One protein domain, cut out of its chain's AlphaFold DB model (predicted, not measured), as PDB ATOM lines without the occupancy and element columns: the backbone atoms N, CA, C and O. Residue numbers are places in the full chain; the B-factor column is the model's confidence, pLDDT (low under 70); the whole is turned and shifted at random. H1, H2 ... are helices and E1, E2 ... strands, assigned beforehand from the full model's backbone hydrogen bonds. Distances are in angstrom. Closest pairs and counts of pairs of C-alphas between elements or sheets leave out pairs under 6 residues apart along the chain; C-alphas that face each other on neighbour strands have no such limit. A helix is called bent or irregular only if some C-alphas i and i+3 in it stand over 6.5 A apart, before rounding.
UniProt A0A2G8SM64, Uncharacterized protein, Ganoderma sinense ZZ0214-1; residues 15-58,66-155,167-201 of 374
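AT A GLANCE: This is residues 15 to 58, 66 to 155 and 167 to 201 of the 374 residues of an uncharacterized protein of Ganoderma sinense ZZ0214-1 (UniProt A0A2G8SM64). A broad, twisted wall of seven strands has one face covered and the other bare: H2 lies over E3 and E4, H5 over E5 and E6, and residues 117 to 121 of a long link pass between these helices. Short H3 and H4 join the helix side at one end, and H1 sits off the sheet near its E1 end. The printed part has 169 residues, along the chain E1 H1 E2 E3 H2 E4 H3 H4 E5 E6 E7 H5. The mixed sheet runs E1 E2 E3 E4 E7 E6 E5, and the class is mixed, helices and strands. The whole is compact, with a radius of gyration of the C-alphas of 15.6 A and spans of 42 by 41 by 25 A.

IN THESE COORDINATES: The strands are E1, residues 15 to 19, from C-alpha 15 at (114.191, 93.415, 211.360); E2, 42 to 46; E3, 75 to 80; E4, 100 to 107, 22.8 A long; E7, 168 to 174, 19.8 A; E6, 146 to 152, 19.2 A; and E5, 137 to 143, 19.6 A. The helices are H1, residues 27 to 36, 14.3 A; H2, 83 to 91, 12.3 A; H3, 125 to 128; H4, 130 to 133; and H5, 181 to 196, 20.5 A, ending with C-alpha 196 at (127.319, 116.013, 197.924). H5 is irregular, with C-alphas 183 and 186 7.7 A apart, and has a kink of 44 degrees near residue 188.

HOW THE PARTS SIT: E1, E2, E3, E4 and E7 are parallel, each to the next, with N 16 and O 42 at 2.9 A, N 43 and O 75 at 3.0 A, N 76 and O 100 at 2.9 A, and N 103 and O 169 at 2.8 A. E6 is antiparallel to E7, N 170 and O 149 at 2.8 A, and to E5, N 139 and O 150 at 2.8 A; E5 and E6 form a hairpin. H2 and H5 are on the same face, two layers with the sheet, at heights of 9.6 A and 8.9 A, along the strands. H4 only grazes the sheet with residues 131 to 132. H4 and H5 only just touch, with 3 pairs of C-alphas within 8 A, the closest Leu 132 and Phe 196 at 5.7 A. H1 is not on the sheet and touches no helix. E1, H1, E2 and E3, H2, E4 are strand-helix-strand units, two parallel neighbour strands with a helix between along the chain; E4, H3 H4, E5 is a split one, with E7 and E6 between its strands; these crossovers are right-handed. In H1 and H2 every O i to N i+4 pair is within hydrogen-bond range, in H5 9 of 12; H3 and H4 are too short for one.

THE WHOLE: The C-alphas of Ala 24 and Lys 155, the two farthest apart, are 44.6 A apart. Residues 59 to 65 and 156 to 166 are not printed, with gaps of 20.5 A between C-alphas 58 and 66 and 13.6 A between 155 and 167. The link from E4 to H3 is long. Mean pLDDT of the printed part is 91.8, under 70 at residues 109 to 112, 155 and 178.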
ATOM      1  N   LYS A  15     115.065  92.353 211.862       97.88
ATOM      2  CA  LYS A  15     114.191  93.415 211.360       97.88
ATOM      3  C   LYS A  15     113.577  94.158 212.536       97.88
ATOM      4  O   LYS A  15     112.966  93.529 213.395       97.88
ATOM      5  N   LEU A  16     113.699  95.478 212.538       96.31
ATOM      6  CA  LEU A  16     113.062  96.360 213.508       96.31
ATOM      7  C   LEU A  16     112.219  97.379 212.750       96.31
ATOM      8  O   LEU A  16     112.725  98.098 211.890       96.31
ATOM      9  N   ARG A  17     110.923  97.425 213.059       96.12
ATOM     10  CA  ARG A  17     109.988  98.393 212.483       96.12
ATOM     11  C   ARG A  17     109.205  99.056 213.602       96.12
ATOM     12  O   ARG A  17     108.466  98.378 214.308       96.12
ATOM     13  N   LEU A  18     109.383 100.361 213.755       94.00
ATOM     14  CA  LEU A  18     108.655 101.187 214.710       94.00
ATOM     15  C   LEU A  18     107.882 102.238 213.916       94.00
ATOM     16  O   LEU A  18     108.492 103.103 213.295       94.00
ATOM     17  N   CYS A  19     106.556 102.132 213.917       94.31
ATOM     18  CA  CYS A  19     105.651 103.061 213.241       94.31
ATOM     19  C   CYS A  19     104.727 103.670 214.291       94.31
ATOM     20  O   CYS A  19     103.937 102.939 214.890       94.31
ATOM     21  N   ASP A  20     104.895 104.964 214.563       88.50
ATOM     22  CA  ASP A  20     104.096 105.755 215.510       88.50
ATOM     23  C   ASP A  20     103.959 105.103 216.899       88.50
ATOM     24  O   ASP A  20     102.999 105.308 217.643       88.50
ATOM     25  N   CYS A  21     104.947 104.282 217.255       84.94
ATOM     26  CA  CYS A  21     105.002 103.543 218.502       84.94
ATOM     27  C   CYS A  21     105.899 104.311 219.472       84.94
ATOM     28  O   CYS A  21     107.015 104.647 219.082       84.94
ATOM     29  N   PRO A  22     105.462 104.581 220.713       75.19
ATOM     30  CA  PRO A  22     106.322 105.194 221.705       75.19
ATOM     31  C   PRO A  22     107.312 104.168 222.261       75.19
ATOM     32  O   PRO A  22     106.905 103.291 223.032       75.19
ATOM     33  N   PRO A  23     108.611 104.243 221.915       74.00
ATOM     34  CA  PRO A  23     109.598 103.519 222.688       74.00
ATOM     35  C   PRO A  23     109.593 104.109 224.102       74.00
ATOM     36  O   PRO A  23     109.785 105.307 224.287       74.00
ATOM     37  N   ALA A  24     109.396 103.270 225.118       85.44
ATOM     38  CA  ALA A  24     109.557 103.662 226.520       85.44
ATOM     39  C   ALA A  24     111.051 103.794 226.894       85.44
ATOM     40  O   ALA A  24     111.472 103.358 227.960       85.44
ATOM     41  N   LEU A  25     111.856 104.326 225.973       90.44
ATOM     42  CA  LEU A  25     113.302 104.464 226.061       90.44
ATOM     43  C   LEU A  25     113.665 105.935 225.862       90.44
ATOM     44  O   LEU A  25     113.021 106.654 225.090       90.44
ATOM     45  N   SER A  26     114.721 106.367 226.547       92.81
ATOM     46  CA  SER A  26     115.417 107.593 226.174       92.81
ATOM     47  C   SER A  26     116.102 107.420 224.817       92.81
ATOM     48  O   SER A  26     116.279 106.294 224.341       92.81
ATOM     49  N   LEU A  27     116.525 108.523 224.197       92.94
ATOM     50  CA  LEU A  27     117.348 108.457 222.988       92.94
ATOM     51  C   LEU A  27     118.602 107.589 223.200       92.94
ATOM     52  O   LEU A  27     118.854 106.693 222.399       92.94
ATOM     53  N   ASP A  28     119.330 107.789 224.302       93.31
ATOM     54  CA  ASP A  28     120.524 106.994 224.620       93.31
ATOM     55  C   ASP A  28     120.211 105.511 224.804       93.31
ATOM     56  O   ASP A  28     120.891 104.669 224.220       93.31
ATOM     57  N   GLY A  29     119.140 105.185 225.535       93.50
ATOM     58  CA  GLY A  29     118.714 103.798 225.721       93.50
ATOM     59  C   GLY A  29     118.300 103.136 224.405       93.50
ATOM     60  O   GLY A  29     118.560 101.954 224.186       93.50
ATOM     61  N   PHE A  30     117.703 103.899 223.486       94.75
ATOM     62  CA  PHE A  30     117.387 103.410 222.148       94.75
ATOM     63  C   PHE A  30     118.646 103.207 221.289       94.75
ATOM     64  O   PHE A  30     118.757 102.192 220.600       94.75
ATOM     65  N   LEU A  31     119.623 104.114 221.363       95.44
ATOM     66  CA  LEU A  31     120.920 103.956 220.700       95.44
ATOM     67  C   LEU A  31     121.705 102.754 221.253       95.44
ATOM     68  O   LEU A  31     122.326 102.034 220.474       95.44
ATOM     69  N   ASP A  32     121.634 102.488 222.559       95.06
ATOM     70  CA  ASP A  32     122.224 101.299 223.190       95.06
ATOM     71  C   ASP A  32     121.564 100.008 222.689       95.06
ATOM     72  O   ASP A  32     122.254  99.049 222.335       95.06
ATOM     73  N   ALA A  33     120.232  99.996 222.581       95.00
ATOM     74  CA  ALA A  33     119.493  98.871 222.014       95.00
ATOM     75  C   ALA A  33     119.874  98.617 220.541       95.00
ATOM     76  O   ALA A  33     120.090  97.469 220.140       95.00
ATOM     77  N   LEU A  34     120.024  99.676 219.737       96.44
ATOM     78  CA  LEU A  34     120.518  99.563 218.362       96.44
ATOM     79  C   LEU A  34     121.963  99.054 218.317       96.44
ATOM     80  O   LEU A  34     122.259  98.169 217.518       96.44
ATOM     81  N   ALA A  35     122.844  99.534 219.196       96.44
ATOM     82  CA  ALA A  35     124.229  99.071 219.272       96.44
ATOM     83  C   ALA A  35     124.339  97.582 219.636       96.44
ATOM     84  O   ALA A  35     125.217  96.886 219.126       96.44
ATOM     85  N   ALA A  36     123.419  97.067 220.456       96.12
ATOM     86  CA  ALA A  36     123.323  95.641 220.748       96.12
ATOM     87  C   ALA A  36     122.793  94.813 219.557       96.12
ATOM     88  O   ALA A  36     123.064  93.614 219.474       96.12
ATOM     89  N   SER A  37     122.076  95.433 218.613       97.00
ATOM     90  CA  SER A  37     121.395  94.786 217.477       97.00
ATOM     91  C   SER A  37     122.337  94.442 216.311       97.00
ATOM     92  O   SER A  37     122.093  94.794 215.157       97.00
ATOM     93  N   VAL A  38     123.425  93.717 216.573       96.50
ATOM     94  CA  VAL A  38     124.461  93.401 215.563       96.50
ATOM     95  C   VAL A  38     123.962  92.541 214.390       96.50
ATOM     96  O   VAL A  38     124.620  92.460 213.350       96.50
ATOM     97  N   GLN A  39     122.803  91.891 214.547       97.31
ATOM     98  CA  GLN A  39     122.150  91.063 213.527       97.31
ATOM     99  C   GLN A  39     121.143  91.829 212.658       97.31
ATOM    100  O   GLN A  39     120.546  91.232 211.762       97.31
ATOM    101  N   LEU A  40     120.948  93.127 212.908       98.25
ATOM    102  CA  LEU A  40     119.910  93.913 212.256       98.25
ATOM    103  C   LEU A  40     120.216  94.121 210.768       98.25
ATOM    104  O   LEU A  40     121.236  94.699 210.402       98.25
ATOM    105  N   GLU A  41     119.304  93.664 209.916       98.19
ATOM    106  CA  GLU A  41     119.367  93.768 208.455       98.19
ATOM    107  C   GLU A  41     118.418  94.849 207.915       98.19
ATOM    108  O   GLU A  41     118.731  95.503 206.920       98.19
ATOM    109  N   GLU A  42     117.269  95.058 208.568       98.38
ATOM    110  CA  GLU A  42     116.274  96.071 208.198       98.38
ATOM    111  C   GLU A  42     115.888  96.944 209.399       98.38
ATOM    112  O   GLU A  42     115.432  96.428 210.422       98.38
ATOM    113  N   LEU A  43     115.991  98.264 209.242       97.81
ATOM    114  CA  LEU A  43     115.542  99.254 210.223       97.81
ATOM    115  C   LEU A  43     114.523 100.201 209.584       97.81
ATOM    116  O   LEU A  43     114.860 100.932 208.660       97.81
ATOM    117  N   THR A  44     113.295 100.231 210.095       97.56
ATOM    118  CA  THR A  44     112.280 101.212 209.691       97.56
ATOM    119  C   THR A  44     111.805 101.982 210.908       97.56
ATOM    120  O   THR A  44     111.240 101.385 211.822       97.56
ATOM    121  N   LEU A  45     111.983 103.299 210.900       96.06
ATOM    122  CA  LEU A  45     111.472 104.205 211.921       96.06
ATOM    123  C   LEU A  45     110.555 105.221 211.244       96.06
ATOM    124  O   LEU A  45     110.987 105.953 210.357       96.06
ATOM    125  N   GLN A  46     109.292 105.238 211.647       95.69
ATOM    126  CA  GLN A  46     108.279 106.157 211.154       95.69
ATOM    127  C   GLN A  46     107.621 106.845 212.342       95.69
ATOM    128  O   GLN A  46     107.042 106.164 213.188       95.69
ATOM    129  N   GLY A  47     107.770 108.166 212.437       92.31
ATOM    130  CA  GLY A  47     107.253 108.950 213.556       92.31
ATOM    131  C   GLY A  47     107.741 108.429 214.911       92.31
ATOM    132  O   GLY A  47     107.021 108.483 215.900       92.31
ATOM    133  N   ALA A  48     108.936 107.848 214.986       90.56
ATOM    134  CA  ALA A  48     109.412 107.258 216.234       90.56
ATOM    135  C   ALA A  48     110.057 108.319 217.144       90.56
ATOM    136  O   ALA A  48     109.987 108.213 218.371       90.56
ATOM    137  N   PHE A  49     110.663 109.371 216.577       89.69
ATOM    138  CA  PHE A  49     111.496 110.303 217.347       89.69
ATOM    139  C   PHE A  49     110.692 111.319 218.147       89.69
ATOM    140  O   PHE A  49     111.177 111.830 219.160       89.69
ATOM    141  N   HIS A  50     109.450 111.603 217.753       86.88
ATOM    142  CA  HIS A  50     108.572 112.447 218.563       86.88
ATOM    143  C   HIS A  50     108.143 111.783 219.882       86.88
ATOM    144  O   HIS A  50     107.650 112.473 220.774       86.88
ATOM    145  N   ARG A  51     108.356 110.467 220.021       86.69
ATOM    146  CA  ARG A  51     107.953 109.680 221.191       86.69
ATOM    147  C   ARG A  51     109.102 109.193 222.075       86.69
ATOM    148  O   ARG A  51     108.821 108.667 223.147       86.69
ATOM    149  N   LEU A  52     110.356 109.341 221.643       89.25
ATOM    150  CA  LEU A  52     111.512 109.052 222.495       89.25
ATOM    151  C   LEU A  52     111.503 109.985 223.712       89.25
ATOM    152  O   LEU A  52     111.238 111.182 223.574       89.25
ATOM    153  N   LEU A  53     111.784 109.428 224.893       86.88
ATOM    154  CA  LEU A  53     111.848 110.193 226.136       86.88
ATOM    155  C   LEU A  53     113.114 111.060 226.174       86.88
ATOM    156  O   LEU A  53     114.173 110.654 225.693       86.88
ATOM    157  N   GLY A  54     113.006 112.225 226.809       85.69
ATOM    158  CA  GLY A  54     114.112 113.163 226.995       85.69
ATOM    159  C   GLY A  54     113.980 114.441 226.172       85.69
ATOM    160  O   GLY A  54     113.179 114.543 225.239       85.69
ATOM    161  N   GLU A  55     114.765 115.438 226.564       84.88
ATOM    162  CA  GLU A  55     114.880 116.698 225.841       84.88
ATOM    163  C   GLU A  55     115.807 116.509 224.638       84.88
ATOM    164  O   GLU A  55     116.881 115.920 224.746       84.88
ATOM    165  N   TRP A  56     115.368 116.984 223.472       87.31
ATOM    166  CA  TRP A  56     116.211 117.023 222.282       87.31
ATOM    167  C   TRP A  56     117.002 118.325 222.326       87.31
ATOM    168  O   TRP A  56     116.367 119.381 222.396       87.31
ATOM    169  N   PRO A  57     118.343 118.289 222.276       81.44
ATOM    170  CA  PRO A  57     119.121 119.514 222.333       81.44
ATOM    171  C   PRO A  57     118.792 120.381 221.118       81.44
ATOM    172  O   PRO A  57     118.879 119.940 219.969       81.44
ATOM    173  N   HIS A  58     118.360 121.612 221.370       80.12
ATOM    174  CA  HIS A  58     117.994 122.555 220.323       80.12
ATOM    175  C   HIS A  58     119.175 123.481 220.052       80.12
ATOM    176  O   HIS A  58     119.346 124.493 220.720       80.12
ATOM    177  N   PRO A  66     130.603 107.545 220.333       93.25
ATOM    178  CA  PRO A  66     130.951 106.756 219.157       93.25
ATOM    179  C   PRO A  66     129.698 106.432 218.326       93.25
ATOM    180  O   PRO A  66     128.712 105.957 218.900       93.25
ATOM    181  N   PRO A  67     129.709 106.665 217.001       96.00
ATOM    182  CA  PRO A  67     128.585 106.308 216.148       96.00
ATOM    183  C   PRO A  67     128.249 104.818 216.251       96.00
ATOM    184  O   PRO A  67     129.128 103.955 216.213       96.00
ATOM    185  N   VAL A  68     126.961 104.513 216.355       97.31
ATOM    186  CA  VAL A  68     126.438 103.151 216.373       97.31
ATOM    187  C   VAL A  68     126.594 102.548 214.980       97.31
ATOM    188  O   VAL A  68     126.047 103.059 214.000       97.31
ATOM    189  N   SER A  69     127.341 101.449 214.897       97.00
ATOM    190  CA  SER A  69     127.534 100.690 213.664       97.00
ATOM    191  C   SER A  69     126.608  99.479 213.636       97.00
ATOM    192  O   SER A  69     126.543  98.713 214.595       97.00
ATOM    193  N   LEU A  70     125.910  99.296 212.516       97.50
ATOM    194  CA  LEU A  70     125.000  98.177 212.277       97.50
ATOM    195  C   LEU A  70     125.572  97.330 211.130       97.50
ATOM    196  O   LEU A  70     125.231  97.547 209.966       97.50
ATOM    197  N   PRO A  71     126.487  96.386 211.419       97.00
ATOM    198  CA  PRO A  71     127.363  95.796 210.408       97.00
ATOM    199  C   PRO A  71     126.643  94.930 209.366       97.00
ATOM    200  O   PRO A  71     127.208  94.666 208.305       97.00
ATOM    201  N   ARG A  72     125.428  94.460 209.674       97.62
ATOM    202  CA  ARG A  72     124.594  93.637 208.784       97.62
ATOM    203  C   ARG A  72     123.452  94.413 208.132       97.62
ATOM    204  O   ARG A  72     122.667  93.804 207.406       97.62
ATOM    205  N   LEU A  73     123.364  95.724 208.358       97.94
ATOM    206  CA  LEU A  73     122.267  96.539 207.860       97.94
ATOM    207  C   LEU A  73     122.288  96.572 206.332       97.94
ATOM    208  O   LEU A  73     123.289  96.912 205.712       97.94
ATOM    209  N   ARG A  74     121.160  96.217 205.719       97.06
ATOM    210  CA  ARG A  74     120.968  96.211 204.262       97.06
ATOM    211  C   ARG A  74     119.985  97.275 203.817       97.06
ATOM    212  O   ARG A  74     120.103  97.786 202.708       97.06
ATOM    213  N   SER A  75     119.013  97.605 204.664       97.69
ATOM    214  CA  SER A  75     118.046  98.658 204.387       97.69
ATOM    215  C   SER A  75     117.725  99.446 205.647       97.69
ATOM    216  O   SER A  75     117.395  98.864 206.680       97.69
ATOM    217  N   CYS A  76     117.757 100.771 205.543       97.75
ATOM    218  CA  CYS A  76     117.188 101.650 206.547       97.75
ATOM    219  C   CYS A  76     116.166 102.600 205.926       97.75
ATOM    220  O   CYS A  76     116.317 103.077 204.794       97.75
ATOM    221  N   ARG A  77     115.102 102.871 206.673       97.88
ATOM    222  CA  ARG A  77     114.060 103.811 206.289       97.88
ATOM    223  C   ARG A  77     113.700 104.678 207.483       97.88
ATOM    224  O   ARG A  77     113.307 104.157 208.523       97.88
ATOM    225  N   PHE A  78     113.825 105.980 207.314       97.00
ATOM    226  CA  PHE A  78     113.465 106.978 208.305       97.00
ATOM    227  C   PHE A  78     112.384 107.869 207.706       97.00
ATOM    228  O   PHE A  78     112.579 108.414 206.624       97.00
ATOM    229  N   TYR A  79     111.261 107.989 208.400       95.69
ATOM    230  CA  TYR A  79     110.135 108.842 208.039       95.69
ATOM    231  C   TYR A  79     109.793 109.674 209.270       95.69
ATOM    232  O   TYR A  79     109.263 109.134 210.238       95.69
ATOM    233  N   GLU A  80     110.141 110.956 209.290       90.50
ATOM    234  CA  GLU A  80     109.987 111.757 210.508       90.50
ATOM    235  C   GLU A  80     109.390 113.136 210.244       90.50
ATOM    236  O   GLU A  80     109.729 113.811 209.273       90.50
ATOM    237  N   TYR A  81     108.543 113.577 211.175       87.19
ATOM    238  CA  TYR A  81     107.861 114.869 211.121       87.19
ATOM    239  C   TYR A  81     108.785 116.054 211.436       87.19
ATOM    240  O   TYR A  81     108.498 117.202 211.106       87.19
ATOM    241  N   ARG A  82     109.886 115.778 212.136       89.81
ATOM    242  CA  ARG A  82     110.852 116.746 212.652       89.81
ATOM    243  C   ARG A  82     112.246 116.475 212.102       89.81
ATOM    244  O   ARG A  82     112.977 115.626 212.614       89.81
ATOM    245  N   ILE A  83     112.612 117.226 211.064       91.38
ATOM    246  CA  ILE A  83     113.903 117.108 210.365       91.38
ATOM    247  C   ILE A  83     115.116 117.346 211.276       91.38
ATOM    248  O   ILE A  83     116.151 116.718 211.085       91.38
ATOM    249  N   ASP A  84     114.973 118.194 212.297       90.81
ATOM    250  CA  ASP A  84     116.019 118.494 213.277       90.81
ATOM    251  C   ASP A  84     116.346 117.273 214.143       90.81
ATOM    252  O   ASP A  84     117.512 116.923 214.328       90.81
ATOM    253  N   ARG A  85     115.313 116.555 214.602       92.00
ATOM    254  CA  ARG A  85     115.478 115.303 215.356       92.00
ATOM    255  C   ARG A  85     116.058 114.194 214.491       92.00
ATOM    256  O   ARG A  85     116.895 113.429 214.958       92.00
ATOM    257  N   LEU A  86     115.635 114.126 213.229       94.31
ATOM    258  CA  LEU A  86     116.182 113.186 212.257       94.31
ATOM    259  C   LEU A  86     117.680 113.423 212.021       94.31
ATOM    260  O   LEU A  86     118.456 112.477 212.131       94.31
ATOM    261  N   SER A  87     118.092 114.671 211.778       94.75
ATOM    262  CA  SER A  87     119.504 115.047 211.630       94.75
ATOM    263  C   SER A  87     120.324 114.668 212.865       94.75
ATOM    264  O   SER A  87     121.353 113.997 212.748       94.75
ATOM    265  N   TYR A  88     119.826 115.019 214.054       94.38
ATOM    266  CA  TYR A  88     120.481 114.701 215.319       94.38
ATOM    267  C   TYR A  88     120.626 113.187 215.523       94.38
ATOM    268  O   TYR A  88     121.712 112.696 215.819       94.38
ATOM    269  N   PHE A  89     119.562 112.416 215.293       95.50
ATOM    270  CA  PHE A  89     119.603 110.959 215.398       95.50
ATOM    271  C   PHE A  89     120.595 110.334 214.404       95.50
ATOM    272  O   PHE A  89     121.400 109.482 214.783       95.50
ATOM    273  N   LEU A  90     120.589 110.786 213.145       96.44
ATOM    274  CA  LEU A  90     121.526 110.319 212.119       96.44
ATOM    275  C   LEU A  90     122.987 110.634 212.466       96.44
ATOM    276  O   LEU A  90     123.880 109.921 212.012       96.44
ATOM    277  N   ALA A  91     123.254 111.655 213.286       96.06
ATOM    278  CA  ALA A  91     124.607 111.977 213.735       96.06
ATOM    279  C   ALA A  91     125.204 110.890 214.648       96.06
ATOM    280  O   ALA A  91     126.424 110.785 214.761       96.06
ATOM    281  N   HIS A  92     124.356 110.052 215.249       96.56
ATOM    282  CA  HIS A  92     124.763 108.931 216.092       96.56
ATOM    283  C   HIS A  92     124.858 107.601 215.345       96.56
ATOM    284  O   HIS A  92     125.199 106.599 215.969       96.56
ATOM    285  N   LEU A  93     124.566 107.552 214.042       97.00
ATOM    286  CA  LEU A  93     124.595 106.315 213.264       97.00
ATOM    287  C   LEU A  93     125.723 106.325 212.237       97.00
ATOM    288  O   LEU A  93     125.942 107.310 211.542       97.00
ATOM    289  N   HIS A  94     126.395 105.187 212.085       97.38
ATOM    290  CA  HIS A  94     127.264 104.928 210.943       97.38
ATOM    291  C   HIS A  94     126.528 104.046 209.927       97.38
ATOM    292  O   HIS A  94     126.430 102.825 210.083       97.38
ATOM    293  N   LEU A  95     125.985 104.672 208.882       96.69
ATOM    294  CA  LEU A  95     125.222 104.011 207.829       96.69
ATOM    295  C   LEU A  95     126.148 103.508 206.716       96.69
ATOM    296  O   LEU A  95     126.782 104.287 206.006       96.69
ATOM    297  N   GLN A  96     126.202 102.188 206.531       95.12
ATOM    298  CA  GLN A  96     127.097 101.562 205.556       95.12
ATOM    299  C   GLN A  96     126.789 101.992 204.105       95.12
ATOM    300  O   GLN A  96     125.628 101.938 203.690       95.12
ATOM    301  N   PRO A  97     127.795 102.314 203.268       94.81
ATOM    302  CA  PRO A  97     127.574 102.709 201.867       94.81
ATOM    303  C   PRO A  97     126.978 101.629 200.951       94.81
ATOM    304  O   PRO A  97     126.514 101.914 199.841       94.81
ATOM    305  N   SER A  98     127.035 100.369 201.380       92.25
ATOM    306  CA  SER A  98     126.445  99.220 200.687       92.25
ATOM    307  C   SER A  98     124.934  99.096 200.900       92.25
ATOM    308  O   SER A  98     124.276  98.451 200.086       92.25
ATOM    309  N   ALA A  99     124.388  99.692 201.961       95.06
ATOM    310  CA  ALA A  99     122.979  99.583 202.315       95.06
ATOM    311  C   ALA A  99     122.097 100.580 201.545       95.06
ATOM    312  O   ALA A  99     122.567 101.596 201.033       95.06
ATOM    313  N   ILE A 100     120.800 100.265 201.464       96.69
ATOM    314  CA  ILE A 100     119.772 101.130 200.877       96.69
ATOM    315  C   ILE A 100     119.180 102.018 201.969       96.69
ATOM    316  O   ILE A 100     118.525 101.524 202.889       96.69
ATOM    317  N   HIS A 101     119.333 103.324 201.812       97.00
ATOM    318  CA  HIS A 101     118.909 104.345 202.760       97.00
ATOM    319  C   HIS A 101     117.760 105.157 202.175       97.00
ATOM    320  O   HIS A 101     117.880 105.737 201.096       97.00
ATOM    321  N   ARG A 102     116.632 105.220 202.883       97.81
ATOM    322  CA  ARG A 102     115.520 106.120 202.554       97.81
ATOM    323  C   ARG A 102     115.290 107.045 203.731       97.81
ATOM    324  O   ARG A 102     114.927 106.582 204.805       97.81
ATOM    325  N   ILE A 103     115.548 108.327 203.540       97.44
ATOM    326  CA  ILE A 103     115.477 109.346 204.581       97.44
ATOM    327  C   ILE A 103     114.439 110.354 204.121       97.44
ATOM    328  O   ILE A 103     114.632 111.043 203.121       97.44
ATOM    329  N   GLN A 104     113.323 110.398 204.831       96.50
ATOM    330  CA  GLN A 104     112.208 111.269 204.527       96.50
ATOM    331  C   GLN A 104     111.908 112.168 205.723       96.50
ATOM    332  O   GLN A 104     111.694 111.691 206.839       96.50
ATOM    333  N   GLY A 105     111.884 113.469 205.457       93.88
ATOM    334  CA  GLY A 105     111.434 114.490 206.389       93.88
ATOM    335  C   GLY A 105     110.092 115.062 205.956       93.88
ATOM    336  O   GLY A 105     109.877 115.318 204.772       93.88
ATOM    337  N   GLU A 106     109.198 115.299 206.906       91.38
ATOM    338  CA  GLU A 106     108.000 116.091 206.659       91.38
ATOM    339  C   GLU A 106     108.267 117.565 206.949       91.38
ATOM    340  O   GLU A 106     108.883 117.930 207.953       91.38
ATOM    341  N   VAL A 107     107.791 118.432 206.062       87.69
ATOM    342  CA  VAL A 107     107.902 119.876 206.217       87.69
ATOM    343  C   VAL A 107     106.537 120.435 206.560       87.69
ATOM    344  O   VAL A 107     105.641 120.472 205.717       87.69
ATOM    345  N   SER A 108     106.397 120.913 207.795       83.25
ATOM    346  CA  SER A 108     105.196 121.631 208.216       83.25
ATOM    347  C   SER A 108     105.280 123.120 207.880       83.25
ATOM    348  O   SER A 108     106.336 123.749 207.962       83.25
ATOM    349  N   CYS A 109     104.146 123.714 207.505       67.19
ATOM    350  CA  CYS A 109     104.058 125.144 207.189       67.19
ATOM    351  C   CYS A 109     104.177 126.041 208.429       67.19
ATOM    352  O   CYS A 109     104.512 127.214 208.302       67.19
ATOM    353  N   LEU A 110     103.884 125.490 209.609       67.38
ATOM    354  CA  LEU A 110     103.692 126.245 210.849       67.38
ATOM    355  C   LEU A 110     104.995 126.595 211.573       67.38
ATOM    356  O   LEU A 110     104.993 127.448 212.455       67.38
ATOM    357  N   HIS A 111     106.103 125.956 211.209       64.00
ATOM    358  CA  HIS A 111     107.371 126.120 211.905       64.00
ATOM    359  C   HIS A 111     108.375 126.769 210.956       64.00
ATOM    360  O   HIS A 111     108.635 126.245 209.876       64.00
ATOM    361  N   GLY A 112     108.960 127.900 211.359       69.88
ATOM    362  CA  GLY A 112     109.989 128.634 210.605       69.88
ATOM    363  C   GLY A 112     111.326 127.894 210.452       69.88
ATOM    364  O   GLY A 112     112.363 128.531 210.297       69.88
ATOM    365  N   ALA A 113     111.322 126.564 210.543       70.50
ATOM    366  CA  ALA A 113     112.495 125.735 210.350       70.50
ATOM    367  C   ALA A 113     112.931 125.751 208.871       70.50
ATOM    368  O   ALA A 113     112.082 125.828 207.975       70.50
ATOM    369  N   PRO A 114     114.244 125.659 208.598       74.81
ATOM    370  CA  PRO A 114     114.760 125.585 207.238       74.81
ATOM    371  C   PRO A 114     114.192 124.360 206.515       74.81
ATOM    372  O   PRO A 114     114.347 123.224 206.952       74.81
ATOM    373  N   LYS A 115     113.521 124.598 205.387       84.69
ATOM    374  CA  LYS A 115     112.811 123.582 204.595       84.69
ATOM    375  C   LYS A 115     113.746 122.947 203.564       84.69
ATOM    376  O   LYS A 115     113.535 123.101 202.362       84.69
ATOM    377  N   THR A 116     114.824 122.323 204.034       92.06
ATOM    378  CA  THR A 116     115.940 121.917 203.168       92.06
ATOM    379  C   THR A 116     116.359 120.469 203.418       92.06
ATOM    380  O   THR A 116     116.332 119.977 204.548       92.06
ATOM    381  N   ILE A 117     116.736 119.757 202.355       95.06
ATOM    382  CA  ILE A 117     117.320 118.413 202.444       95.06
ATOM    383  C   ILE A 117     118.658 118.482 203.179       95.06
ATOM    384  O   ILE A 117     119.024 117.552 203.891       95.06
ATOM    385  N   HIS A 118     119.383 119.596 203.089       94.50
ATOM    386  CA  HIS A 118     120.586 119.751 203.891       94.50
ATOM    387  C   HIS A 118     120.280 119.693 205.403       94.50
ATOM    388  O   HIS A 118     121.023 119.040 206.136       94.50
ATOM    389  N   ALA A 119     119.182 120.297 205.865       92.62
ATOM    390  CA  ALA A 119     118.842 120.375 207.287       92.62
ATOM    391  C   ALA A 119     118.456 119.027 207.926       92.62
ATOM    392  O   ALA A 119     118.563 118.891 209.142       92.62
ATOM    393  N   MET A 120     118.040 118.020 207.145       94.50
ATOM    394  CA  MET A 120     117.798 116.659 207.664       94.50
ATOM    395  C   MET A 120     119.077 115.821 207.797       94.50
ATOM    396  O   MET A 120     119.039 114.741 208.384       94.50
ATOM    397  N   LEU A 121     120.197 116.272 207.225       95.69
ATOM    398  CA  LEU A 121     121.454 115.533 207.258       95.69
ATOM    399  C   LEU A 121     122.250 115.877 208.520       95.69
ATOM    400  O   LEU A 121     122.214 117.022 208.975       95.69
ATOM    401  N   PRO A 122     123.002 114.917 209.080       94.69
ATOM    402  CA  PRO A 122     123.870 115.181 210.217       94.69
ATOM    403  C   PRO A 122     125.052 116.083 209.823       94.69
ATOM    404  O   PRO A 122     125.517 116.025 208.680       94.69
ATOM    405  N   PRO A 123     125.616 116.860 210.766       92.19
ATOM    406  CA  PRO A 123     126.741 117.758 210.487       92.19
ATOM    407  C   PRO A 123     127.986 117.010 209.976       92.19
ATOM    408  O   PRO A 123     128.635 117.449 209.030       92.19
ATOM    409  N   ASN A 124     128.268 115.821 210.522       91.12
ATOM    410  CA  ASN A 124     129.420 114.984 210.162       91.12
ATOM    411  C   ASN A 124     129.078 113.933 209.091       91.12
ATOM    412  O   ASN A 124     129.427 112.758 209.217       91.12
ATOM    413  N   ARG A 125     128.372 114.348 208.033       93.88
ATOM    414  CA  ARG A 125     127.779 113.445 207.030       93.88
ATOM    415  C   ARG A 125     128.761 112.492 206.344       93.88
ATOM    416  O   ARG A 125     128.365 111.386 206.006       93.88
ATOM    417  N   SER A 126     130.029 112.861 206.168       93.06
ATOM    418  CA  SER A 126     131.042 111.958 205.594       93.06
ATOM    419  C   SER A 126     131.366 110.771 206.507       93.06
ATOM    420  O   SER A 126     131.683 109.692 206.014       93.06
ATOM    421  N   ALA A 127     131.254 110.947 207.827       94.00
ATOM    422  CA  ALA A 127     131.485 109.894 208.811       94.00
ATOM    423  C   ALA A 127     130.238 109.028 209.045       94.00
ATOM    424  O   ALA A 127     130.358 107.825 209.276       94.00
ATOM    425  N   THR A 128     129.044 109.621 208.990       96.12
ATOM    426  CA  THR A 128     127.779 108.950 209.337       96.12
ATOM    427  C   THR A 128     127.002 108.435 208.127       96.12
ATOM    428  O   THR A 128     126.354 107.398 208.219       96.12
ATOM    429  N   LEU A 129     127.115 109.091 206.967       96.56
ATOM    430  CA  LEU A 129     126.540 108.672 205.683       96.56
ATOM    431  C   LEU A 129     127.587 108.734 204.550       96.56
ATOM    432  O   LEU A 129     127.434 109.515 203.603       96.56
ATOM    433  N   PRO A 130     128.627 107.879 204.564       96.56
ATOM    434  CA  PRO A 130     129.711 107.955 203.581       96.56
ATOM    435  C   PRO A 130     129.247 107.699 202.134       96.56
ATOM    436  O   PRO A 130     129.940 108.055 201.184       96.56
ATOM    437  N   ALA A 131     128.051 107.126 201.939       95.69
ATOM    438  CA  ALA A 131     127.425 106.981 200.624       95.69
ATOM    439  C   ALA A 131     127.278 108.316 199.869       95.69
ATOM    440  O   ALA A 131     127.375 108.322 198.645       95.69
ATOM    441  N   LEU A 132     127.077 109.434 200.581       96.62
ATOM    442  CA  LEU A 132     126.926 110.756 199.964       96.62
ATOM    443  C   LEU A 132     128.236 111.221 199.314       96.62
ATOM    444  O   LEU A 132     128.232 111.642 198.164       96.62
ATOM    445  N   SER A 133     129.373 111.053 199.998       96.50
ATOM    446  CA  SER A 133     130.706 111.383 199.463       96.50
ATOM    447  C   SER A 133     131.193 110.425 198.375       96.50
ATOM    448  O   SER A 133     132.167 110.708 197.690       96.50
ATOM    449  N   LEU A 134     130.541 109.275 198.221       95.94
ATOM    450  CA  LEU A 134     130.873 108.279 197.205       95.94
ATOM    451  C   LEU A 134     129.967 108.391 195.967       95.94
ATOM    452  O   LEU A 134     130.168 107.672 194.994       95.94
ATOM    453  N   ALA A 135     128.955 109.259 195.979       96.38
ATOM    454  CA  ALA A 135     128.018 109.373 194.872       96.38
ATOM    455  C   ALA A 135     128.726 109.746 193.555       96.38
ATOM    456  O   ALA A 135     129.453 110.729 193.484       96.38
ATOM    457  N   THR A 136     128.475 108.975 192.497       96.25
ATOM    458  CA  THR A 136     128.921 109.305 191.129       96.25
ATOM    459  C   THR A 136     127.763 109.770 190.259       96.25
ATOM    460  O   THR A 136     127.965 110.480 189.277       96.25
ATOM    461  N   ASN A 137     126.538 109.379 190.622       96.06
ATOM    462  CA  ASN A 137     125.330 109.683 189.869       96.06
ATOM    463  C   ASN A 137     124.276 110.216 190.838       96.06
ATOM    464  O   ASN A 137     123.930 109.528 191.807       96.06
ATOM    465  N   ILE A 138     123.739 111.398 190.550       97.12
ATOM    466  CA  ILE A 138     122.668 112.018 191.332       97.12
ATOM    467  C   ILE A 138     121.468 112.298 190.431       97.12
ATOM    468  O   ILE A 138     121.616 112.793 189.318       97.12
ATOM    469  N   ASN A 139     120.277 111.983 190.937       96.94
ATOM    470  CA  ASN A 139     119.003 112.406 190.377       96.94
ATOM    471  C   ASN A 139     118.285 113.281 191.409       96.94
ATOM    472  O   ASN A 139     117.971 112.817 192.506       96.94
ATOM    473  N   MET A 140     118.032 114.535 191.059       97.44
ATOM    474  CA  MET A 140     117.239 115.467 191.845       97.44
ATOM    475  C   MET A 140     115.890 115.687 191.166       97.44
ATOM    476  O   MET A 140     115.822 115.924 189.966       97.44
ATOM    477  N   THR A 141     114.804 115.629 191.930       95.75
ATOM    478  CA  THR A 141     113.449 115.916 191.449       95.75
ATOM    479  C   THR A 141     112.798 116.955 192.349       95.75
ATOM    480  O   THR A 141     112.714 116.749 193.560       95.75
ATOM    481  N   ILE A 142     112.368 118.064 191.750       93.94
ATOM    482  CA  ILE A 142     111.692 119.201 192.378       93.94
ATOM    483  C   ILE A 142     110.523 119.593 191.473       93.94
ATOM    484  O   ILE A 142     110.666 120.426 190.580       93.94
ATOM    485  N   CYS A 143     109.382 118.938 191.651       89.44
ATOM    486  CA  CYS A 143     108.190 119.192 190.846       89.44
ATOM    487  C   CYS A 143     106.932 118.867 191.650       89.44
ATOM    488  O   CYS A 143     106.850 117.810 192.284       89.44
ATOM    489  N   GLY A 144     105.955 119.777 191.634       87.81
ATOM    490  CA  GLY A 144     104.700 119.605 192.359       87.81
ATOM    491  C   GLY A 144     104.941 119.409 193.858       87.81
ATOM    492  O   GLY A 144     105.521 120.270 194.520       87.81
ATOM    493  N   ASN A 145     104.513 118.262 194.393       87.62
ATOM    494  CA  ASN A 145     104.669 117.900 195.807       87.62
ATOM    495  C   ASN A 145     105.938 117.077 196.108       87.62
ATOM    496  O   ASN A 145     106.148 116.687 197.258       87.62
ATOM    497  N   GLN A 146     106.788 116.833 195.107       88.38
ATOM    498  CA  GLN A 146     108.000 116.040 195.255       88.38
ATOM    499  C   GLN A 146     109.237 116.935 195.341       88.38
ATOM    500  O   GLN A 146     109.562 117.654 194.397       88.38
ATOM    501  N   TYR A 147     109.969 116.818 196.450       95.06
ATOM    502  CA  TYR A 147     111.331 117.321 196.588       95.06
ATOM    503  C   TYR A 147     112.235 116.184 197.071       95.06
ATOM    504  O   TYR A 147     112.199 115.792 198.235       95.06
ATOM    505  N   SER A 148     113.038 115.616 196.170       96.81
ATOM    506  CA  SER A 148     113.908 114.484 196.487       96.81
ATOM    507  C   SER A 148     115.261 114.539 195.790       96.81
ATOM    508  O   SER A 148     115.349 114.962 194.639       96.81
ATOM    509  N   ILE A 149     116.295 114.025 196.458       97.62
ATOM    510  CA  ILE A 149     117.622 113.782 195.886       97.62
ATOM    511  C   ILE A 149     117.979 112.310 196.101       97.62
ATOM    512  O   ILE A 149     118.077 111.831 197.231       97.62
ATOM    513  N   GLY A 150     118.165 111.580 195.005       96.94
ATOM    514  CA  GLY A 150     118.617 110.195 194.995       96.94
ATOM    515  C   GLY A 150     120.044 110.080 194.469       96.94
ATOM    516  O   GLY A 150     120.384 110.731 193.485       96.94
ATOM    517  N   CYS A 151     120.875 109.224 195.065       95.50
ATOM    518  CA  CYS A 151     122.230 108.973 194.565       95.50
ATOM    519  C   CYS A 151     122.570 107.485 194.410       95.50
ATOM    520  O   CYS A 151     121.944 106.595 195.005       95.50
ATOM    521  N   ARG A 152     123.577 107.218 193.571       91.94
ATOM    522  CA  ARG A 152     124.119 105.883 193.293       91.94
ATOM    523  C   ARG A 152     125.645 105.906 193.253       91.94
ATOM    524  O   ARG A 152     126.260 106.912 192.910       91.94
ATOM    525  N   HIS A 153     126.219 104.745 193.554       83.38
ATOM    526  CA  HIS A 153     127.646 104.450 193.445       83.38
ATOM    527  C   HIS A 153     127.828 103.330 192.413       83.38
ATOM    528  O   HIS A 153     127.952 102.161 192.782       83.38
ATOM    529  N   THR A 154     127.746 103.662 191.124       76.06
ATOM    530  CA  THR A 154     128.110 102.757 190.020       76.06
ATOM    531  C   THR A 154     128.372 103.567 188.755       76.06
ATOM    532  O   THR A 154     127.478 104.265 188.285       76.06
ATOM    533  N   LYS A 155     129.552 103.379 188.152       60.12
ATOM    534  CA  LYS A 155     129.915 103.924 186.833       60.12
ATOM    535  C   LYS A 155     129.285 103.177 185.647       60.12
ATOM    536  O   LYS A 155     129.550 103.544 184.511       60.12
ATOM    537  N   ARG A 167     120.531 104.159 195.914       92.25
ATOM    538  CA  ARG A 167     121.125 103.644 197.157       92.25
ATOM    539  C   ARG A 167     120.790 104.538 198.335       92.25
ATOM    540  O   ARG A 167     120.461 104.029 199.394       92.25
ATOM    541  N   VAL A 168     120.850 105.851 198.143       96.56
ATOM    542  CA  VAL A 168     120.330 106.823 199.108       96.56
ATOM    543  C   VAL A 168     119.230 107.604 198.422       96.56
ATOM    544  O   VAL A 168     119.448 108.115 197.327       96.56
ATOM    545  N   LEU A 169     118.077 107.709 199.070       97.62
ATOM    546  CA  LEU A 169     116.992 108.600 198.691       97.62
ATOM    547  C   LEU A 169     116.710 109.543 199.858       97.62
ATOM    548  O   LEU A 169     116.297 109.089 200.923       97.62
ATOM    549  N   LEU A 170     116.933 110.832 199.634       97.75
ATOM    550  CA  LEU A 170     116.567 111.920 200.532       97.75
ATOM    551  C   LEU A 170     115.283 112.552 200.001       97.75
ATOM    552  O   LEU A 170     115.209 112.837 198.805       97.75
ATOM    553  N   MET A 171     114.275 112.756 200.844       96.69
ATOM    554  CA  MET A 171     112.987 113.289 200.403       96.69
ATOM    555  C   MET A 171     112.362 114.215 201.441       96.69
ATOM    556  O   MET A 171     112.307 113.892 202.624       96.69
ATOM    557  N   LEU A 172     111.846 115.348 200.982       94.38
ATOM    558  CA  LEU A 172     110.974 116.216 201.751       94.38
ATOM    559  C   LEU A 172     109.549 116.090 201.228       94.38
ATOM    560  O   LEU A 172     109.294 116.273 200.038       94.38
ATOM    561  N   THR A 173     108.622 115.798 202.133       91.06
ATOM    562  CA  THR A 173     107.189 115.788 201.838       91.06
ATOM    563  C   THR A 173     106.502 116.922 202.586       91.06
ATOM    564  O   THR A 173     106.753 117.096 203.778       91.06
ATOM    565  N   PRO A 174     105.649 117.720 201.930       88.88
ATOM    566  CA  PRO A 174     104.880 118.734 202.632       88.88
ATOM    567  C   PRO A 174     103.822 118.066 203.519       88.88
ATOM    568  O   PRO A 174     103.243 117.051 203.138       88.88
ATOM    569  N   SER A 175     103.529 118.651 204.682       85.25
ATOM    570  CA  SER A 175     102.491 118.158 205.604       85.25
ATOM    571  C   SER A 175     101.048 118.424 205.129       85.25
ATOM    572  O   SER A 175     100.111 118.364 205.921       85.25
ATOM    573  N   GLY A 176     100.852 118.826 203.870       80.88
ATOM    574  CA  GLY A 176      99.574 119.284 203.327       80.88
ATOM    575  C   GLY A 176      99.603 119.437 201.804       80.88
ATOM    576  O   GLY A 176     100.649 119.277 201.177       80.88
ATOM    577  N   TYR A 177      98.443 119.743 201.219       71.00
ATOM    578  CA  TYR A 177      98.217 119.668 199.769       71.00
ATOM    579  C   TYR A 177      98.763 120.856 198.952       71.00
ATOM    580  O   TYR A 177      98.893 120.731 197.739       71.00
ATOM    581  N   ASP A 178      99.158 121.965 199.590       69.00
ATOM    582  CA  ASP A 178      99.316 123.257 198.893       69.00
ATOM    583  C   ASP A 178     100.752 123.803 198.823       69.00
ATOM    584  O   ASP A 178     100.947 125.013 198.708       69.00
ATOM    585  N   TRP A 179     101.787 122.960 198.915       71.94
ATOM    586  CA  TRP A 179     103.170 123.448 198.819       71.94
ATOM    587  C   TRP A 179     103.830 123.078 197.485       71.94
ATOM    588  O   TRP A 179     104.463 122.023 197.402       71.94
ATOM    589  N   PRO A 180     103.727 123.928 196.443       78.50
ATOM    590  CA  PRO A 180     104.455 123.702 195.205       78.50
ATOM    591  C   PRO A 180     105.949 123.933 195.450       78.50
ATOM    592  O   PRO A 180     106.398 125.059 195.691       78.50
ATOM    593  N   TRP A 181     106.738 122.863 195.365       83.38
ATOM    594  CA  TRP A 181     108.199 122.942 195.425       83.38
ATOM    595  C   TRP A 181     108.813 123.575 194.175       83.38
ATOM    596  O   TRP A 181     110.019 123.789 194.140       83.38
ATOM    597  N   ASP A 182     108.015 123.926 193.167       79.00
ATOM    598  CA  ASP A 182     108.488 124.460 191.882       79.00
ATOM    599  C   ASP A 182     109.356 125.727 192.044       79.00
ATOM    600  O   ASP A 182     110.243 126.007 191.237       79.00
ATOM    601  N   ARG A 183     109.176 126.468 193.148       84.69
ATOM    602  CA  ARG A 183     109.993 127.646 193.502       84.69
ATOM    603  C   ARG A 183     111.284 127.331 194.252       84.69
ATOM    604  O   ARG A 183     112.066 128.232 194.543       84.69
ATOM    605  N   SER A 184     111.525 126.069 194.571       90.31
ATOM    606  CA  SER A 184     112.630 125.619 195.414       90.31
ATOM    607  C   SER A 184     113.832 125.110 194.623       90.31
ATOM    608  O   SER A 184     114.751 124.581 195.234       90.31
ATOM    609  N   MET A 185     113.893 125.309 193.301       94.50
ATOM    610  CA  MET A 185     115.025 124.839 192.489       94.50
ATOM    611  C   MET A 185     116.379 125.387 192.968       94.50
ATOM    612  O   MET A 185     117.315 124.616 193.162       94.50
ATOM    613  N   ALA A 186     116.492 126.695 193.235       95.19
ATOM    614  CA  ALA A 186     117.728 127.272 193.775       95.19
ATOM    615  C   ALA A 186     118.117 126.666 195.136       95.19
ATOM    616  O   ALA A 186     119.295 126.398 195.374       95.19
ATOM    617  N   GLN A 187     117.134 126.405 196.004       95.56
ATOM    618  CA  GLN A 187     117.356 125.726 197.282       95.56
ATOM    619  C   GLN A 187     117.815 124.276 197.072       95.56
ATOM    620  O   GLN A 187     118.755 123.842 197.729       95.56
ATOM    621  N   GLY A 188     117.208 123.569 196.118       96.44
ATOM    622  CA  GLY A 188     117.589 122.238 195.641       96.44
ATOM    623  C   GLY A 188     119.043 122.116 195.254       96.44
ATOM    624  O   GLY A 188     119.765 121.261 195.759       96.44
ATOM    625  N   LEU A 189     119.484 123.014 194.381       97.56
ATOM    626  CA  LEU A 189     120.871 123.080 193.936       97.56
ATOM    627  C   LEU A 189     121.820 123.437 195.093       97.56
ATOM    628  O   LEU A 189     122.931 122.914 195.160       97.56
ATOM    629  N   GLY A 190     121.378 124.280 196.032       97.50
ATOM    630  CA  GLY A 190     122.102 124.534 197.278       97.50
ATOM    631  C   GLY A 190     122.266 123.265 198.116       97.50
ATOM    632  O   GLY A 190     123.382 122.915 198.490       97.50
ATOM    633  N   ASP A 191     121.179 122.531 198.344       97.44
ATOM    634  CA  ASP A 191     121.185 121.285 199.112       97.44
ATOM    635  C   ASP A 191     122.030 120.199 198.442       97.44
ATOM    636  O   ASP A 191     122.732 119.460 199.129       97.44
ATOM    637  N   LEU A 192     122.016 120.138 197.107       97.88
ATOM    638  CA  LEU A 192     122.887 119.279 196.310       97.88
ATOM    639  C   LEU A 192     124.366 119.565 196.608       97.88
ATOM    640  O   LEU A 192     125.115 118.644 196.926       97.88
ATOM    641  N   VAL A 193     124.783 120.834 196.538       98.00
ATOM    642  CA  VAL A 193     126.170 121.245 196.815       98.00
ATOM    643  C   VAL A 193     126.556 120.941 198.260       98.00
ATOM    644  O   VAL A 193     127.612 120.360 198.501       98.00
ATOM    645  N   GLU A 194     125.698 121.271 199.225       96.81
ATOM    646  CA  GLU A 194     125.991 121.039 200.643       96.81
ATOM    647  C   GLU A 194     126.065 119.546 200.985       96.81
ATOM    648  O   GLU A 194     126.928 119.117 201.750       96.81
ATOM    649  N   ALA A 195     125.157 118.728 200.446       96.44
ATOM    650  CA  ALA A 195     125.082 117.305 200.761       96.44
ATOM    651  C   ALA A 195     126.143 116.466 200.042       96.44
ATOM    652  O   ALA A 195     126.636 115.498 200.625       96.44
ATOM    653  N   PHE A 196     126.497 116.835 198.810       97.38
ATOM    654  CA  PHE A 196     127.319 116.013 197.924       97.38
ATOM    655  C   PHE A 196     128.627 116.679 197.506       97.38
ATOM    656  O   PHE A 196     129.333 116.110 196.682       97.38
ATOM    657  N   GLY A 197     128.999 117.839 198.052       97.06
ATOM    658  CA  GLY A 197     130.117 118.633 197.529       97.06
ATOM    659  C   GLY A 197     131.503 117.980 197.550       97.06
ATOM    660  O   GLY A 197     132.406 118.448 196.870       97.06
ATOM    661  N   SER A 198     131.682 116.883 198.289       96.31
ATOM    662  CA  SER A 198     132.904 116.065 198.270       96.31
ATOM    663  C   SER A 198     132.827 114.846 197.343       96.31
ATOM    664  O   SER A 198     133.768 114.057 197.290       96.31
ATOM    665  N   SER A 199     131.704 114.655 196.653       96.94
ATOM    666  CA  SER A 199     131.456 113.485 195.818       96.94
ATOM    667  C   SER A 199     132.124 113.604 194.444       96.94
ATOM    668  O   SER A 199     132.136 114.689 193.855       96.94
ATOM    669  N   PRO A 200     132.660 112.501 193.889       97.00
ATOM    670  CA  PRO A 200     133.218 112.470 192.541       97.00
ATOM    671  C   PRO A 200     132.092 112.363 191.499       97.00
ATOM    672  O   PRO A 200     132.009 111.389 190.750       97.00
ATOM    673  N   LEU A 201     131.187 113.342 191.498       97.62
ATOM    674  CA  LEU A 201     129.985 113.344 190.674       97.62
ATOM    675  C   LEU A 201     130.344 113.406 189.184       97.62
ATOM    676  O   LEU A 201     130.945 114.380 188.739       97.62
TER     677      LEU A 201